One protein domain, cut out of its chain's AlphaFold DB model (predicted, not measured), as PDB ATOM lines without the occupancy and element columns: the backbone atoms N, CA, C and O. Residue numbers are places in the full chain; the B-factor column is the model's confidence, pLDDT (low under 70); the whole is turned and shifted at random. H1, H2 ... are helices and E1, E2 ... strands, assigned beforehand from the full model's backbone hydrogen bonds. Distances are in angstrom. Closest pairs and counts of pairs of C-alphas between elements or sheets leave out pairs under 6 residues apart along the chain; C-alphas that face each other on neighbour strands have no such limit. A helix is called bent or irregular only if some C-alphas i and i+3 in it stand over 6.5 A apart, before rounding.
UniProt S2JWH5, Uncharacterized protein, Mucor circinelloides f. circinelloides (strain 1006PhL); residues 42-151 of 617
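This is residues 42 to 151 of the 617 residues of an uncharacterized protein of Mucor circinelloides f. circinelloides (strain 1006PhL) (UniProt S2JWH5). The chain is wound in a short stack of turns, a small solenoid: the parallel strands E1, E2, E3 and E4 lie side by side, each bent sharply partway along, and the links fold back from the end of one strand to the start of the next. The turns are uneven, with long links after E1 and E2 but five residues between E3 and E4, and the short helices H1, H2 and H3 only graze the sheet. The printed part has 110 residues, with three named helices and four named strands in the order H1 E1 E2 H2 E3 E4 H3, and its class is mixed, helices and strands. The sheet's order is E1 E2 E3 E4, all parallel. The whole is compact, with a radius of gyration of the C-alphas of 12.9 A and spans of 38 by 29 by 24 A.

H1, residues 42 to 49, begins at C-alpha 42 (-10.157, 12.997, 241.144) and is 10.4 A long. E1 is residues 52 to 59, 13.7 A, and bends by 107 degrees at residue 55. E2, residues 73 to 81, 15.4 A, bends by 115 degrees at residue 76. H2, residues 98 to 101, runs 5.2 A. E3, residues 102 to 112, is the longest strand by residues, 17.6 A, and bends by 119 degrees at residue 108; it begins at C-alpha 102 (-13.150, 24.898, 233.741). E4, residues 118 to 127, 14.2 A, bends by 132 degrees at residue 123. H3, residues 147 to 151, 6.0 A, ends at C-alpha 151 (0.536, 17.674, 235.671).

The sheet is twisted, and E1 and E4 are its edge strands. E1 and E2 are parallel at 14 degrees, with N 57 and O 77 2.8 A apart, within hydrogen-bond range. E2 and E3 are parallel at 37 degrees, with N 78 and O 108 at 2.8 A. E3 and E4 are parallel at 3 degrees, with N 111 and O 125 at 2.8 A. E2, H2 and E3 form a strand-helix-strand unit, two parallel neighbour strands with a helix between them, and its crossover is right-handed. H1 and H2 only just touch, with 3 pairs of C-alphas within 8 A; the closest are those of His 49 and Met 100, 6.6 A. H1 grazes the sheet with residues 46 to 49, H2 with residues 98 to 101, and H3 with residue 150. H3 touches no helix. In H1 and H3 every O i to N i+4 pair is within hydrogen-bond range; H2 is too short for such a pair.

The two C-alphas farthest apart, those of Ser 42 and Glu 63, are 38.7 A apart. The printed part has no cut. The links E1 to E2, E2 to H2 and E4 to H3 are long, with 13, 16 and 19 residues. The mean pLDDT of the printed part is 79.6, and residues 62 to 65 and 129 to 146 are under 70.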
ATOM      1  N   SER A  42     -10.484  11.673 241.691       74.81
ATOM      2  CA  SER A  42     -10.157  12.997 241.144       74.81
ATOM      3  C   SER A  42      -9.717  12.951 239.676       74.81
ATOM      4  O   SER A  42     -10.168  13.778 238.887       74.81
ATOM      5  N   GLN A  43      -8.906  11.965 239.284       79.06
ATOM      6  CA  GLN A  43      -8.459  11.777 237.898       79.06
ATOM      7  C   GLN A  43      -9.616  11.366 236.985       79.06
ATOM      8  O   GLN A  43      -9.731  11.876 235.871       79.06
ATOM      9  N   VAL A  44     -10.502  10.485 237.464       81.25
ATOM     10  CA  VAL A  44     -11.716  10.099 236.726       81.25
ATOM     11  C   VAL A  44     -12.616  11.310 236.513       81.25
ATOM     12  O   VAL A  44     -13.010  11.581 235.382       81.25
ATOM     13  N   ASN A  45     -12.887  12.070 237.578       81.75
ATOM     14  CA  ASN A  45     -13.709  13.274 237.502       81.75
ATOM     15  C   ASN A  45     -13.135  14.285 236.505       81.75
ATOM     16  O   ASN A  45     -13.884  14.858 235.723       81.75
ATOM     17  N   MET A  46     -11.815  14.470 236.506       83.00
ATOM     18  CA  MET A  46     -11.134  15.352 235.561       83.00
ATOM     19  C   MET A  46     -11.300  14.873 234.116       83.00
ATOM     20  O   MET A  46     -11.715  15.650 233.264       83.00
ATOM     21  N   MET A  47     -11.029  13.598 233.825       86.12
ATOM     22  CA  MET A  47     -11.178  13.082 232.460       86.12
ATOM     23  C   MET A  47     -12.629  13.089 231.982       86.12
ATOM     24  O   MET A  47     -12.865  13.244 230.794       86.12
ATOM     25  N   GLN A  48     -13.604  12.925 232.875       86.31
ATOM     26  CA  GLN A  48     -15.026  12.956 232.523       86.31
ATOM     27  C   GLN A  48     -15.617  14.363 232.441       86.31
ATOM     28  O   GLN A  48     -16.683  14.534 231.854       86.31
ATOM     29  N   HIS A  49     -14.959  15.353 233.043       88.12
ATOM     30  CA  HIS A  49     -15.375  16.750 232.963       88.12
ATOM     31  C   HIS A  49     -15.260  17.289 231.536       88.12
ATOM     32  O   HIS A  49     -16.138  18.010 231.070       88.12
ATOM     33  N   PHE A  50     -14.196  16.908 230.827       91.62
ATOM     34  CA  PHE A  50     -13.938  17.383 229.476       91.62
ATOM     35  C   PHE A  50     -14.656  16.539 228.418       91.62
ATOM     36  O   PHE A  50     -14.463  15.326 228.306       91.62
ATOM     37  N   ASN A  51     -15.434  17.209 227.572       93.25
ATOM     38  CA  ASN A  51     -16.013  16.649 226.353       93.25
ATOM     39  C   ASN A  51     -14.972  16.440 225.255       93.25
ATOM     40  O   ASN A  51     -15.158  15.589 224.391       93.25
ATOM     41  N   GLY A  52     -13.881  17.201 225.284       95.25
ATOM     42  CA  GLY A  52     -12.770  17.057 224.356       95.25
ATOM     43  C   GLY A  52     -11.437  17.006 225.086       95.25
ATOM     44  O   GLY A  52     -11.171  17.887 225.898       95.25
ATOM     45  N   ILE A  53     -10.607  16.005 224.796       96.31
ATOM     46  CA  ILE A  53      -9.206  15.955 225.238       96.31
ATOM     47  C   ILE A  53      -8.338  15.789 223.992       96.31
ATOM     48  O   ILE A  53      -8.452  14.780 223.295       96.31
ATOM     49  N   PHE A  54      -7.498  16.781 223.712       96.88
ATOM     50  CA  PHE A  54      -6.738  16.893 222.469       96.88
ATOM     51  C   PHE A  54      -5.232  17.041 222.738       96.88
ATOM     52  O   PHE A  54      -4.829  17.572 223.772       96.88
ATOM     53  N   GLY A  55      -4.388  16.613 221.796       96.44
ATOM     54  CA  GLY A  55      -3.026  17.143 221.704       96.44
ATOM     55  C   GLY A  55      -3.101  18.548 221.111       96.44
ATOM     56  O   GLY A  55      -3.312  19.514 221.837       96.44
ATOM     57  N   ASP A  56      -3.048  18.665 219.791       97.12
ATOM     58  CA  ASP A  56      -3.325  19.928 219.106       97.12
ATOM     59  C   ASP A  56      -4.804  20.032 218.733       97.12
ATOM     60  O   ASP A  56      -5.402  19.082 218.227       97.12
ATOM     61  N   PHE A  57      -5.399  21.202 218.929       96.94
ATOM     62  CA  PHE A  57      -6.757  21.517 218.510       96.94
ATOM     63  C   PHE A  57      -6.733  22.740 217.599       96.94
ATOM     64  O   PHE A  57      -6.404  23.846 218.029       96.94
ATOM     65  N   ALA A  58      -7.113  22.552 216.339       95.75
ATOM     66  CA  ALA A  58      -7.150  23.613 215.349       95.75
ATOM     67  C   ALA A  58      -8.512  23.678 214.662       95.75
ATOM     68  O   ALA A  58      -9.026  22.667 214.184       95.75
ATOM     69  N   ILE A  59      -9.065  24.882 214.536       91.81
ATOM     70  CA  ILE A  59     -10.195  25.149 213.642       91.81
ATOM     71  C   ILE A  59      -9.669  25.850 212.397       91.81
ATOM     72  O   ILE A  59      -9.068  26.923 212.481       91.81
ATOM     73  N   LYS A  60      -9.912  25.259 211.227       86.50
ATOM     74  CA  LYS A  60      -9.535  25.841 209.938       86.50
ATOM     75  C   LYS A  60     -10.760  26.346 209.186       86.50
ATOM     76  O   LYS A  60     -11.716  25.609 208.970       86.50
ATOM     77  N   GLY A  61     -10.653  27.578 208.692       72.12
ATOM     78  CA  GLY A  61     -11.663  28.236 207.864       72.12
ATOM     79  C   GLY A  61     -12.337  29.392 208.600       72.12
ATOM     80  O   GLY A  61     -13.054  29.190 209.572       72.12
ATOM     81  N   SER A  62     -12.131  30.614 208.106       55.97
ATOM     82  CA  SER A  62     -12.665  31.856 208.691       55.97
ATOM     83  C   SER A  62     -14.187  32.004 208.589       55.97
ATOM     84  O   SER A  62     -14.755  32.905 209.195       55.97
ATOM     85  N   GLU A  63     -14.853  31.156 207.801       61.19
ATOM     86  CA  GLU A  63     -16.306  31.206 207.576       61.19
ATOM     87  C   GLU A  63     -17.101  30.359 208.578       61.19
ATOM     88  O   GLU A  63     -18.329  30.391 208.589       61.19
ATOM     89  N   SER A  64     -16.419  29.621 209.458       59.50
ATOM     90  CA  SER A  64     -17.053  28.730 210.430       59.50
ATOM     91  C   SER A  64     -17.520  29.440 211.712       59.50
ATOM     92  O   SER A  64     -17.444  28.917 212.819       59.50
ATOM     93  N   THR A  65     -18.060  30.648 211.589       61.56
ATOM     94  CA  THR A  65     -18.451  31.474 212.747       61.56
ATOM     95  C   THR A  65     -19.703  30.979 213.484       61.56
ATOM     96  O   THR A  65     -20.227  31.686 214.338       61.56
ATOM     97  N   ALA A  66     -20.258  29.827 213.102       70.88
ATOM     98  CA  ALA A  66     -21.486  29.274 213.678       70.88
ATOM     99  C   ALA A  66     -21.269  27.955 214.426       70.88
ATOM    100  O   ALA A  66     -22.212  27.442 215.028       70.88
ATOM    101  N   ALA A  67     -20.065  27.392 214.370       82.56
ATOM    102  CA  ALA A  67     -19.788  26.115 214.994       82.56
ATOM    103  C   ALA A  67     -19.428  26.293 216.470       82.56
ATOM    104  O   ALA A  67     -18.871  27.310 216.894       82.56
ATOM    105  N   SER A  68     -19.814  25.322 217.288       89.88
ATOM    106  CA  SER A  68     -19.620  25.397 218.732       89.88
ATOM    107  C   SER A  68     -19.236  24.056 219.335       89.88
ATOM    108  O   SER A  68     -19.614  22.985 218.857       89.88
ATOM    109  N   ILE A  69     -18.533  24.131 220.460       92.50
ATOM    110  CA  ILE A  69     -18.309  22.998 221.348       92.50
ATOM    111  C   ILE A  69     -19.223  23.174 222.551       92.50
ATOM    112  O   ILE A  69     -19.196  24.210 223.214       92.50
ATOM    113  N   TYR A  70     -20.076  22.190 222.812       92.75
ATOM    114  CA  TYR A  70     -21.158  22.363 223.782       92.75
ATOM    115  C   TYR A  70     -20.687  22.161 225.224       92.75
ATOM    116  O   TYR A  70     -21.292  22.736 226.126       92.75
ATOM    117  N   GLY A  71     -19.590  21.426 225.422       91.50
ATOM    118  CA  GLY A  71     -19.001  21.158 226.733       91.50
ATOM    119  C   GLY A  71     -17.538  21.601 226.877       91.50
ATOM    120  O   GLY A  71     -16.975  22.173 225.938       91.50
ATOM    121  N   PRO A  72     -16.912  21.347 228.038       92.38
ATOM    122  CA  PRO A  72     -15.542  21.762 228.308       92.38
ATOM    123  C   PRO A  72     -14.519  21.023 227.450       92.38
ATOM    124  O   PRO A  72     -14.710  19.847 227.128       92.38
ATOM    125  N   ILE A  73     -13.391  21.667 227.148       94.69
ATOM    126  CA  ILE A  73     -12.271  21.002 226.467       94.69
ATOM    127  C   ILE A  73     -10.931  21.215 227.161       94.69
ATOM    128  O   ILE A  73     -10.687  22.242 227.794       94.69
ATOM    129  N   ALA A  74     -10.051  20.242 226.964       94.81
ATOM    130  CA  ALA A  74      -8.643  20.326 227.273       94.81
ATOM    131  C   ALA A  74      -7.818  20.020 226.024       94.81
ATOM    132  O   ALA A  74      -8.103  19.054 225.317       94.81
ATOM    133  N   ALA A  75      -6.791  20.815 225.752       95.50
ATOM    134  CA  ALA A  75      -5.856  20.550 224.664       95.50
ATOM    135  C   ALA A  75      -4.436  20.940 225.070       95.50
ATOM    136  O   ALA A  75      -4.254  21.738 225.979       95.50
ATOM    137  N   PHE A  76      -3.416  20.387 224.430       94.50
ATOM    138  CA  PHE A  76      -2.050  20.873 224.614       94.50
ATOM    139  C   PHE A  76      -1.881  22.248 223.951       94.50
ATOM    140  O   PHE A  76      -1.462  23.200 224.610       94.50
ATOM    141  N   ASN A  77      -2.288  22.357 222.684       96.06
ATOM    142  CA  ASN A  77      -2.311  23.606 221.926       96.06
ATOM    143  C   ASN A  77      -3.709  23.855 221.354       96.06
ATOM    144  O   ASN A  77      -4.326  22.938 220.812       96.06
ATOM    145  N   ILE A  78      -4.192  25.095 221.417       95.44
ATOM    146  CA  ILE A  78      -5.446  25.529 220.792       95.44
ATOM    147  C   ILE A  78      -5.156  26.685 219.848       95.44
ATOM    148  O   ILE A  78      -4.616  27.706 220.263       95.44
ATOM    149  N   THR A  79      -5.598  26.552 218.602       94.94
ATOM    150  CA  THR A  79      -5.654  27.653 217.640       94.94
ATOM    151  C   THR A  79      -7.042  27.702 217.026       94.94
ATOM    152  O   THR A  79      -7.459  26.783 216.314       94.94
ATOM    153  N   SER A  80      -7.790  28.761 217.308       91.19
ATOM    154  CA  SER A  80      -9.184  28.838 216.887       91.19
ATOM    155  C   SER A  80      -9.675  30.263 216.717       91.19
ATOM    156  O   SER A  80      -9.331  31.159 217.484       91.19
ATOM    157  N   ASN A  81     -10.528  30.459 215.715       88.75
ATOM    158  CA  ASN A  81     -11.169  31.734 215.446       88.75
ATOM    159  C   ASN A  81     -12.656  31.527 215.136       88.75
ATOM    160  O   ASN A  81     -13.011  30.729 214.271       88.75
ATOM    161  N   GLY A  82     -13.515  32.266 215.833       80.88
ATOM    162  CA  GLY A  82     -14.958  32.312 215.626       80.88
ATOM    163  C   GLY A  82     -15.744  31.167 216.266       80.88
ATOM    164  O   GLY A  82     -16.926  31.045 215.968       80.88
ATOM    165  N   TYR A  83     -15.125  30.346 217.120       85.56
ATOM    166  CA  TYR A  83     -15.800  29.244 217.816       85.56
ATOM    167  C   TYR A  83     -16.267  29.646 219.214       85.56
ATOM    168  O   TYR A  83     -15.560  30.347 219.939       85.56
ATOM    169  N   SER A  84     -17.424  29.124 219.621       88.69
ATOM    170  CA  SER A  84     -17.881  29.191 221.010       88.69
ATOM    171  C   SER A  84     -17.572  27.883 221.743       88.69
ATOM    172  O   SER A  84     -17.948  26.799 221.291       88.69
ATOM    173  N   TYR A  85     -16.917  27.986 222.893       89.25
ATOM    174  CA  TYR A  85     -16.523  26.881 223.761       89.25
ATOM    175  C   TYR A  85     -17.455  26.768 224.957       89.25
ATOM    176  O   TYR A  85     -17.826  27.770 225.574       89.25
ATOM    177  N   ASN A  86     -17.795  25.527 225.305       87.56
ATOM    178  CA  ASN A  86     -18.693  25.198 226.404       87.56
ATOM    179  C   ASN A  86     -20.063  25.917 226.304       87.56
ATOM    180  O   ASN A  86     -20.696  26.255 227.304       87.56
ATOM    181  N   SER A  87     -20.526  26.186 225.077       85.56
ATOM    182  CA  SER A  87     -21.577  27.180 224.806       85.56
ATOM    183  C   SER A  87     -22.976  26.803 225.300       85.56
ATOM    184  O   SER A  87     -23.844  27.671 225.395       85.56
ATOM    185  N   LYS A  88     -23.217  25.522 225.607       82.94
ATOM    186  CA  LYS A  88     -24.522  25.016 226.066       82.94
ATOM    187  C   LYS A  88     -24.470  24.304 227.414       82.94
ATOM    188  O   LYS A  88     -25.517  23.915 227.929       82.94
ATOM    189  N   SER A  89     -23.285  24.161 227.993       74.62
ATOM    190  CA  SER A  89     -23.129  23.541 229.300       74.62
ATOM    191  C   SER A  89     -23.717  24.422 230.394       74.62
ATOM    192  O   SER A  89     -23.456  25.627 230.474       74.62
ATOM    193  N   LYS A  90     -24.495  23.794 231.279       72.06
ATOM    194  CA  LYS A  90     -24.952  24.390 232.535       72.06
ATOM    195  C   LYS A  90     -23.805  24.323 233.536       72.06
ATOM    196  O   LYS A  90     -23.740  23.413 234.362       72.06
ATOM    197  N   MET A  91     -22.860  25.242 233.409       74.38
ATOM    198  CA  MET A  91     -21.741  25.307 234.333       74.38
ATOM    199  C   MET A  91     -22.193  25.904 235.667       74.38
ATOM    200  O   MET A  91     -22.791  26.977 235.703       74.38
ATOM    201  N   ASP A  92     -21.904  25.204 236.763       75.31
ATOM    202  CA  ASP A  92     -22.101  25.737 238.109       75.31
ATOM    203  C   ASP A  92     -20.890  26.585 238.501       75.31
ATOM    204  O   ASP A  92     -19.869  26.096 238.989       75.31
ATOM    205  N   CYS A  93     -21.009  27.882 238.274       73.25
ATOM    206  CA  CYS A  93     -19.943  28.837 238.547       73.25
ATOM    207  C   CYS A  93     -19.805  29.174 240.036       73.25
ATOM    208  O   CYS A  93     -18.810  29.782 240.433       73.25
ATOM    209  N   GLY A  94     -20.768  28.744 240.857       76.69
ATOM    210  CA  GLY A  94     -20.674  28.762 242.312       76.69
ATOM    211  C   GLY A  94     -19.901  27.571 242.881       76.69
ATOM    212  O   GLY A  94     -19.584  27.573 244.071       76.69
ATOM    213  N   SER A  95     -19.558  26.571 242.058       80.81
ATOM    214  CA  SER A  95     -18.893  25.363 242.537       80.81
ATOM    215  C   SER A  95     -17.532  25.673 243.170       80.81
ATOM    216  O   SER A  95     -16.666  26.324 242.579       80.81
ATOM    217  N   SER A  96     -17.294  25.143 244.370       81.06
ATOM    218  CA  SER A  96     -15.969  25.168 245.002       81.06
ATOM    219  C   SER A  96     -14.967  24.254 244.286       81.06
ATOM    220  O   SER A  96     -13.752  24.418 244.434       81.06
ATOM    221  N   ASN A  97     -15.456  23.314 243.469       80.38
ATOM    222  CA  ASN A  97     -14.619  22.444 242.662       80.38
ATOM    223  C   ASN A  97     -14.159  23.178 241.396       80.38
ATOM    224  O   ASN A  97     -14.873  23.240 240.396       80.38
ATOM    225  N   ARG A  98     -12.925  23.690 241.436       78.62
ATOM    226  CA  ARG A  98     -12.317  24.433 240.322       78.62
ATOM    227  C   ARG A  98     -12.293  23.649 239.013       78.62
ATOM    228  O   ARG A  98     -12.499  24.249 237.970       78.62
ATOM    229  N   ILE A  99     -12.110  22.325 239.055       79.69
ATOM    230  CA  ILE A  99     -12.121  21.488 237.842       79.69
ATOM    231  C   ILE A  99     -13.473  21.614 237.146       79.69
ATOM    232  O   ILE A  99     -13.529  21.835 235.946       79.69
ATOM    233  N   MET A 100     -14.559  21.552 237.918       82.19
ATOM    234  CA  MET A 100     -15.918  21.581 237.380       82.19
ATOM    235  C   MET A 100     -16.322  22.930 236.783       82.19
ATOM    236  O   MET A 100     -17.304  23.004 236.045       82.19
ATOM    237  N   ARG A 101     -15.564  23.982 237.098       85.12
ATOM    238  CA  ARG A 101     -15.733  25.324 236.547       85.12
ATOM    239  C   ARG A 101     -14.908  25.571 235.293       85.12
ATOM    240  O   ARG A 101     -15.129  26.583 234.644       85.12
ATOM    241  N   LEU A 102     -13.967  24.696 234.936       86.00
ATOM    242  CA  LEU A 102     -13.150  24.898 233.741       86.00
ATOM    243  C   LEU A 102     -14.006  24.715 232.486       86.00
ATOM    244  O   LEU A 102     -14.511  23.626 232.240       86.00
ATOM    245  N   GLY A 103     -14.158  25.759 231.679       88.94
ATOM    246  CA  GLY A 103     -14.685  25.659 230.315       88.94
ATOM    247  C   GLY A 103     -13.595  25.292 229.311       88.94
ATOM    248  O   GLY A 103     -13.864  24.624 228.310       88.94
ATOM    249  N   LEU A 104     -12.356  25.699 229.595       90.81
ATOM    250  CA  LEU A 104     -11.213  25.482 228.718       90.81
ATOM    251  C   LEU A 104      -9.910  25.342 229.510       90.81
ATOM    252  O   LEU A 104      -9.646  26.106 230.438       90.81
ATOM    253  N   MET A 105      -9.074  24.389 229.106       91.25
ATOM    254  CA  MET A 105      -7.735  24.189 229.659       91.25
ATOM    255  C   MET A 105      -6.728  23.942 228.532       91.25
ATOM    256  O   MET A 105      -6.895  22.998 227.764       91.25
ATOM    257  N   SER A 106      -5.683  24.764 228.417       92.44
ATOM    258  CA  SER A 106      -4.640  24.544 227.406       92.44
ATOM    259  C   SER A 106      -3.267  25.044 227.805       92.44
ATOM    260  O   SER A 106      -3.178  26.120 228.375       92.44
ATOM    261  N   LYS A 107      -2.174  24.356 227.455       90.75
ATOM    262  CA  LYS A 107      -0.837  24.944 227.675       90.75
ATOM    263  C   LYS A 107      -0.623  26.177 226.800       90.75
ATOM    264  O   LYS A 107      -0.145  27.203 227.276       90.75
ATOM    265  N   HIS A 108      -1.053  26.113 225.548       92.56
ATOM    266  CA  HIS A 108      -1.020  27.256 224.644       92.56
ATOM    267  C   HIS A 108      -2.393  27.487 224.018       92.56
ATOM    268  O   HIS A 108      -2.988  26.548 223.486       92.56
ATOM    269  N   ALA A 109      -2.930  28.702 224.089       92.69
ATOM    270  CA  ALA A 109      -4.237  29.020 223.522       92.69
ATOM    271  C   ALA A 109      -4.235  30.355 222.775       92.69
ATOM    272  O   ALA A 109      -4.193  31.410 223.397       92.69
ATOM    273  N   ASP A 110      -4.385  30.282 221.455       93.31
ATOM    274  CA  ASP A 110      -4.701  31.410 220.583       93.31
ATOM    275  C   ASP A 110      -6.158  31.293 220.131       93.31
ATOM    276  O   ASP A 110      -6.499  30.549 219.202       93.31
ATOM    277  N   ILE A 111      -7.042  31.991 220.842       89.31
ATOM    278  CA  ILE A 111      -8.491  31.878 220.690       89.31
ATOM    279  C   ILE A 111      -9.088  33.250 220.425       89.31
ATOM    280  O   ILE A 111      -8.933  34.170 221.220       89.31
ATOM    281  N   GLN A 112      -9.867  33.348 219.356       88.38
ATOM    282  CA  GLN A 112     -10.821  34.430 219.151       88.38
ATOM    283  C   GLN A 112     -12.231  33.840 219.174       88.38
ATOM    284  O   GLN A 112     -12.611  33.139 218.240       88.38
ATOM    285  N   GLY A 113     -13.015  34.081 220.223       85.69
ATOM    286  CA  GLY A 113     -14.327  33.442 220.368       85.69
ATOM    287  C   GLY A 113     -14.886  33.475 221.784       85.69
ATOM    288  O   GLY A 113     -14.261  34.000 222.698       85.69
ATOM    289  N   ASP A 114     -16.076  32.916 221.975       86.00
ATOM    290  CA  ASP A 114     -16.741  32.934 223.280       86.00
ATOM    291  C   ASP A 114     -16.377  31.698 224.087       86.00
ATOM    292  O   ASP A 114     -16.354  30.591 223.558       86.00
ATOM    293  N   ILE A 115     -16.123  31.862 225.383       86.38
ATOM    294  CA  ILE A 115     -15.854  30.744 226.287       86.38
ATOM    295  C   ILE A 115     -16.769  30.889 227.495       86.38
ATOM    296  O   ILE A 115     -16.767  31.922 228.162       86.38
ATOM    297  N   ASN A 116     -17.559  29.856 227.768       86.50
ATOM    298  CA  ASN A 116     -18.359  29.765 228.982       86.50
ATOM    299  C   ASN A 116     -17.571  28.991 230.049       86.50
ATOM    300  O   ASN A 116     -17.253  27.821 229.841       86.50
ATOM    301  N   GLY A 117     -17.268  29.622 231.181       84.12
ATOM    302  CA  GLY A 117     -16.525  29.005 232.283       84.12
ATOM    303  C   GLY A 117     -15.136  29.578 232.529       84.12
ATOM    304  O   GLY A 117     -14.683  30.488 231.838       84.12
ATOM    305  N   ASP A 118     -14.460  29.020 233.531       83.88
ATOM    306  CA  ASP A 118     -13.080  29.358 233.858       83.88
ATOM    307  C   ASP A 118     -12.148  28.881 232.739       83.88
ATOM    308  O   ASP A 118     -12.338  27.814 232.145       83.88
ATOM    309  N   VAL A 119     -11.109  29.668 232.480       85.44
ATOM    310  CA  VAL A 119     -10.094  29.348 231.481       85.44
ATOM    311  C   VAL A 119      -8.740  29.252 232.149       85.44
ATOM    312  O   VAL A 119      -8.326  30.166 232.862       85.44
ATOM    313  N   TRP A 120      -8.031  28.161 231.885       87.44
ATOM    314  CA  TRP A 120      -6.623  28.050 232.227       87.44
ATOM    315  C   TRP A 120      -5.771  27.987 230.967       87.44
ATOM    316  O   TRP A 120      -6.001  27.140 230.100       87.44
ATOM    317  N   THR A 121      -4.757  28.851 230.905       87.25
ATOM    318  CA  THR A 121      -3.676  28.692 229.946       87.25
ATOM    319  C   THR A 121      -2.320  29.139 230.474       87.25
ATOM    320  O   THR A 121      -2.253  30.041 231.306       87.25
ATOM    321  N   GLU A 122      -1.254  28.473 230.027       87.00
ATOM    322  CA  GLU A 122       0.131  28.830 230.360       87.00
ATOM    323  C   GLU A 122       0.651  29.943 229.431       87.00
ATOM    324  O   GLU A 122       1.414  30.804 229.866       87.00
ATOM    325  N   SER A 123       0.202  29.985 228.170       89.81
ATOM    326  CA  SER A 123       0.615  30.988 227.181       89.81
ATOM    327  C   SER A 123      -0.417  31.185 226.059       89.81
ATOM    328  O   SER A 123      -1.296  30.353 225.858       89.81
ATOM    329  N   GLY A 124      -0.282  32.267 225.287       88.75
ATOM    330  CA  GLY A 124      -1.132  32.570 224.126       88.75
ATOM    331  C   GLY A 124      -2.012  33.806 224.322       88.75
ATOM    332  O   GLY A 124      -1.809  34.589 225.256       88.75
ATOM    333  N   SER A 125      -2.963  34.011 223.412       87.69
ATOM    334  CA  SER A 125      -3.910  35.127 223.442       87.69
ATOM    335  C   SER A 125      -5.361  34.656 223.381       87.69
ATOM    336  O   SER A 125      -5.758  33.924 222.480       87.69
ATOM    337  N   ILE A 126      -6.182  35.133 224.315       84.94
ATOM    338  CA  ILE A 126      -7.620  34.863 224.338       84.94
ATOM    339  C   ILE A 126      -8.366  36.187 224.145       84.94
ATOM    340  O   ILE A 126      -8.412  37.024 225.046       84.94
ATOM    341  N   ASP A 127      -8.962  36.360 222.968       82.88
ATOM    342  CA  ASP A 127      -9.864  37.457 222.606       82.88
ATOM    343  C   ASP A 127     -11.317  36.967 222.708       82.88
ATOM    344  O   ASP A 127     -11.879  36.424 221.748       82.88
ATOM    345  N   THR A 128     -11.922  37.112 223.893       74.19
ATOM    346  CA  THR A 128     -13.329  36.751 224.107       74.19
ATOM    347  C   THR A 128     -14.272  37.931 223.904       74.19
ATOM    348  O   THR A 128     -14.110  39.007 224.483       74.19
ATOM    349  N   LYS A 129     -15.329  37.728 223.108       64.94
ATOM    350  CA  LYS A 129     -16.385  38.728 222.886       64.94
ATOM    351  C   LYS A 129     -17.514  38.513 223.887       64.94
ATOM    352  O   LYS A 129     -18.627  38.155 223.535       64.94
ATOM    353  N   GLY A 130     -17.185  38.763 225.150       52.38
ATOM    354  CA  GLY A 130     -18.040  38.626 226.327       52.38
ATOM    355  C   GLY A 130     -19.550  38.565 226.121       52.38
ATOM    356  O   GLY A 130     -20.198  39.571 225.835       52.38
ATOM    357  N   THR A 131     -20.109  37.395 226.413       47.25
ATOM    358  CA  THR A 131     -21.491  37.241 226.870       47.25
ATOM    359  C   THR A 131     -21.472  36.782 228.331       47.25
ATOM    360  O   THR A 131     -20.489  36.212 228.798       47.25
ATOM    361  N   GLU A 132     -22.518  37.131 229.075       52.66
ATOM    362  CA  GLU A 132     -22.650  37.175 230.544       52.66
ATOM    363  C   GLU A 132     -22.578  35.813 231.276       52.66
ATOM    364  O   GLU A 132     -23.395  35.512 232.141       52.66
ATOM    365  N   ASN A 133     -21.598  34.969 230.965       53.19
ATOM    366  CA  ASN A 133     -21.500  33.605 231.472       53.19
ATOM    367  C   ASN A 133     -20.227  33.418 232.289       53.19
ATOM    368  O   ASN A 133     -19.207  33.064 231.716       53.19
ATOM    369  N   CYS A 134     -20.283  33.660 233.606       59.72
ATOM    370  CA  CYS A 134     -19.259  33.361 234.634       59.72
ATOM    371  C   CYS A 134     -17.833  33.910 234.438       59.72
ATOM    372  O   CYS A 134     -17.064  33.998 235.390       59.72
ATOM    373  N   ALA A 135     -17.490  34.316 233.224       52.34
ATOM    374  CA  ALA A 135     -16.165  34.599 232.719       52.34
ATOM    375  C   ALA A 135     -15.813  36.088 232.835       52.34
ATOM    376  O   ALA A 135     -14.736  36.495 232.416       52.34
ATOM    377  N   PHE A 136     -16.685  36.930 233.406       46.84
ATOM    378  CA  PHE A 136     -16.535  38.385 233.290       46.84
ATOM    379  C   PHE A 136     -15.913  39.128 234.480       46.84
ATOM    380  O   PHE A 136     -15.850  40.353 234.461       46.84
ATOM    381  N   GLU A 137     -15.317  38.413 235.438       45.38
ATOM    382  CA  GLU A 137     -14.277  38.984 236.325       45.38
ATOM    383  C   GLU A 137     -12.885  38.343 236.092       45.38
ATOM    384  O   GLU A 137     -11.969  38.459 236.914       45.38
ATOM    385  N   ALA A 138     -12.705  37.641 234.963       43.84
ATOM    386  CA  ALA A 138     -11.614  36.687 234.746       43.84
ATOM    387  C   ALA A 138     -10.350  37.228 234.051       43.84
ATOM    388  O   ALA A 138      -9.405  36.465 233.888       43.84
ATOM    389  N   VAL A 139     -10.235  38.523 233.727       43.28
ATOM    390  CA  VAL A 139      -8.918  39.067 233.305       43.28
ATOM    391  C   VAL A 139      -7.923  39.066 234.484       43.28
ATOM    392  O   VAL A 139      -6.713  39.082 234.295       43.28
ATOM    393  N   SER A 140      -8.427  38.971 235.721       40.47
ATOM    394  CA  SER A 140      -7.642  38.925 236.963       40.47
ATOM    395  C   SER A 140      -7.596  37.557 237.655       40.47
ATOM    396  O   SER A 140      -7.067  37.453 238.761       40.47
ATOM    397  N   ARG A 141      -8.140  36.493 237.053       44.41
ATOM    398  CA  ARG A 141      -8.083  35.143 237.636       44.41
ATOM    399  C   ARG A 141      -7.676  34.109 236.596       44.41
ATOM    400  O   ARG A 141      -8.381  33.134 236.371       44.41
ATOM    401  N   VAL A 142      -6.449  34.255 236.098       49.09
ATOM    402  CA  VAL A 142      -5.574  33.097 235.873       49.09
ATOM    403  C   VAL A 142      -5.345  32.457 237.249       49.09
ATOM    404  O   VAL A 142      -4.299  32.613 237.870       49.09
ATOM    405  N   GLN A 143      -6.373  31.837 237.833       52.53
ATOM    406  CA  GLN A 143      -6.145  30.975 238.979       52.53
ATOM    407  C   GLN A 143      -5.491  29.745 238.394       52.53
ATOM    408  O   GLN A 143      -6.164  28.918 237.783       52.53
ATOM    409  N   HIS A 144      -4.172  29.667 238.549       56.91
ATOM    410  CA  HIS A 144      -3.450  28.434 238.326       56.91
ATOM    411  C   HIS A 144      -4.217  27.347 239.103       56.91
ATOM    412  O   HIS A 144      -4.360  27.455 240.331       56.91
ATOM    413  N   PRO A 145      -4.822  26.354 238.426       62.78
ATOM    414  CA  PRO A 145      -5.153  25.132 239.111       62.78
ATOM    415  C   PRO A 145      -3.859  24.626 239.751       62.78
ATOM    416  O   PRO A 145      -2.771  25.018 239.327       62.78
ATOM    417  N   SER A 146      -3.968  23.819 240.805       68.25
ATOM    418  CA  SER A 146      -2.765  23.263 241.424       68.25
ATOM    419  C   SER A 146      -1.870  22.663 240.341       68.25
ATOM    420  O   SER A 146      -2.386  22.077 239.383       68.25
ATOM    421  N   ASP A 147      -0.554  22.824 240.471       71.75
ATOM    422  CA  ASP A 147       0.399  22.249 239.516       71.75
ATOM    423  C   ASP A 147       0.119  20.748 239.323       71.75
ATOM    424  O   ASP A 147       0.142  20.249 238.200       71.75
ATOM    425  N   ASP A 148      -0.340  20.074 240.384       71.56
ATOM    426  CA  ASP A 148      -0.857  18.705 240.367       71.56
ATOM    427  C   ASP A 148      -1.972  18.460 239.335       71.56
ATOM    428  O   ASP A 148      -1.996  17.407 238.701       71.56
ATOM    429  N   LEU A 149      -2.920  19.387 239.145       72.69
ATOM    430  CA  LEU A 149      -3.997  19.232 238.158       72.69
ATOM    431  C   LEU A 149      -3.454  19.345 236.735       72.69
ATOM    432  O   LEU A 149      -3.813  18.542 235.873       72.69
ATOM    433  N   VAL A 150      -2.594  20.336 236.489       75.81
ATOM    434  CA  VAL A 150      -1.945  20.537 235.187       75.81
ATOM    435  C   VAL A 150      -1.096  19.318 234.845       75.81
ATOM    436  O   VAL A 150      -1.212  18.755 233.753       75.81
ATOM    437  N   GLN A 151      -0.296  18.859 235.803       77.44
ATOM    438  CA  GLN A 151       0.536  17.674 235.671       77.44
ATOM    439  C   GLN A 151      -0.317  16.416 235.477       77.44
ATOM    440  O   GLN A 151      -0.014  15.598 234.606       77.44
TER     441      GLN A 151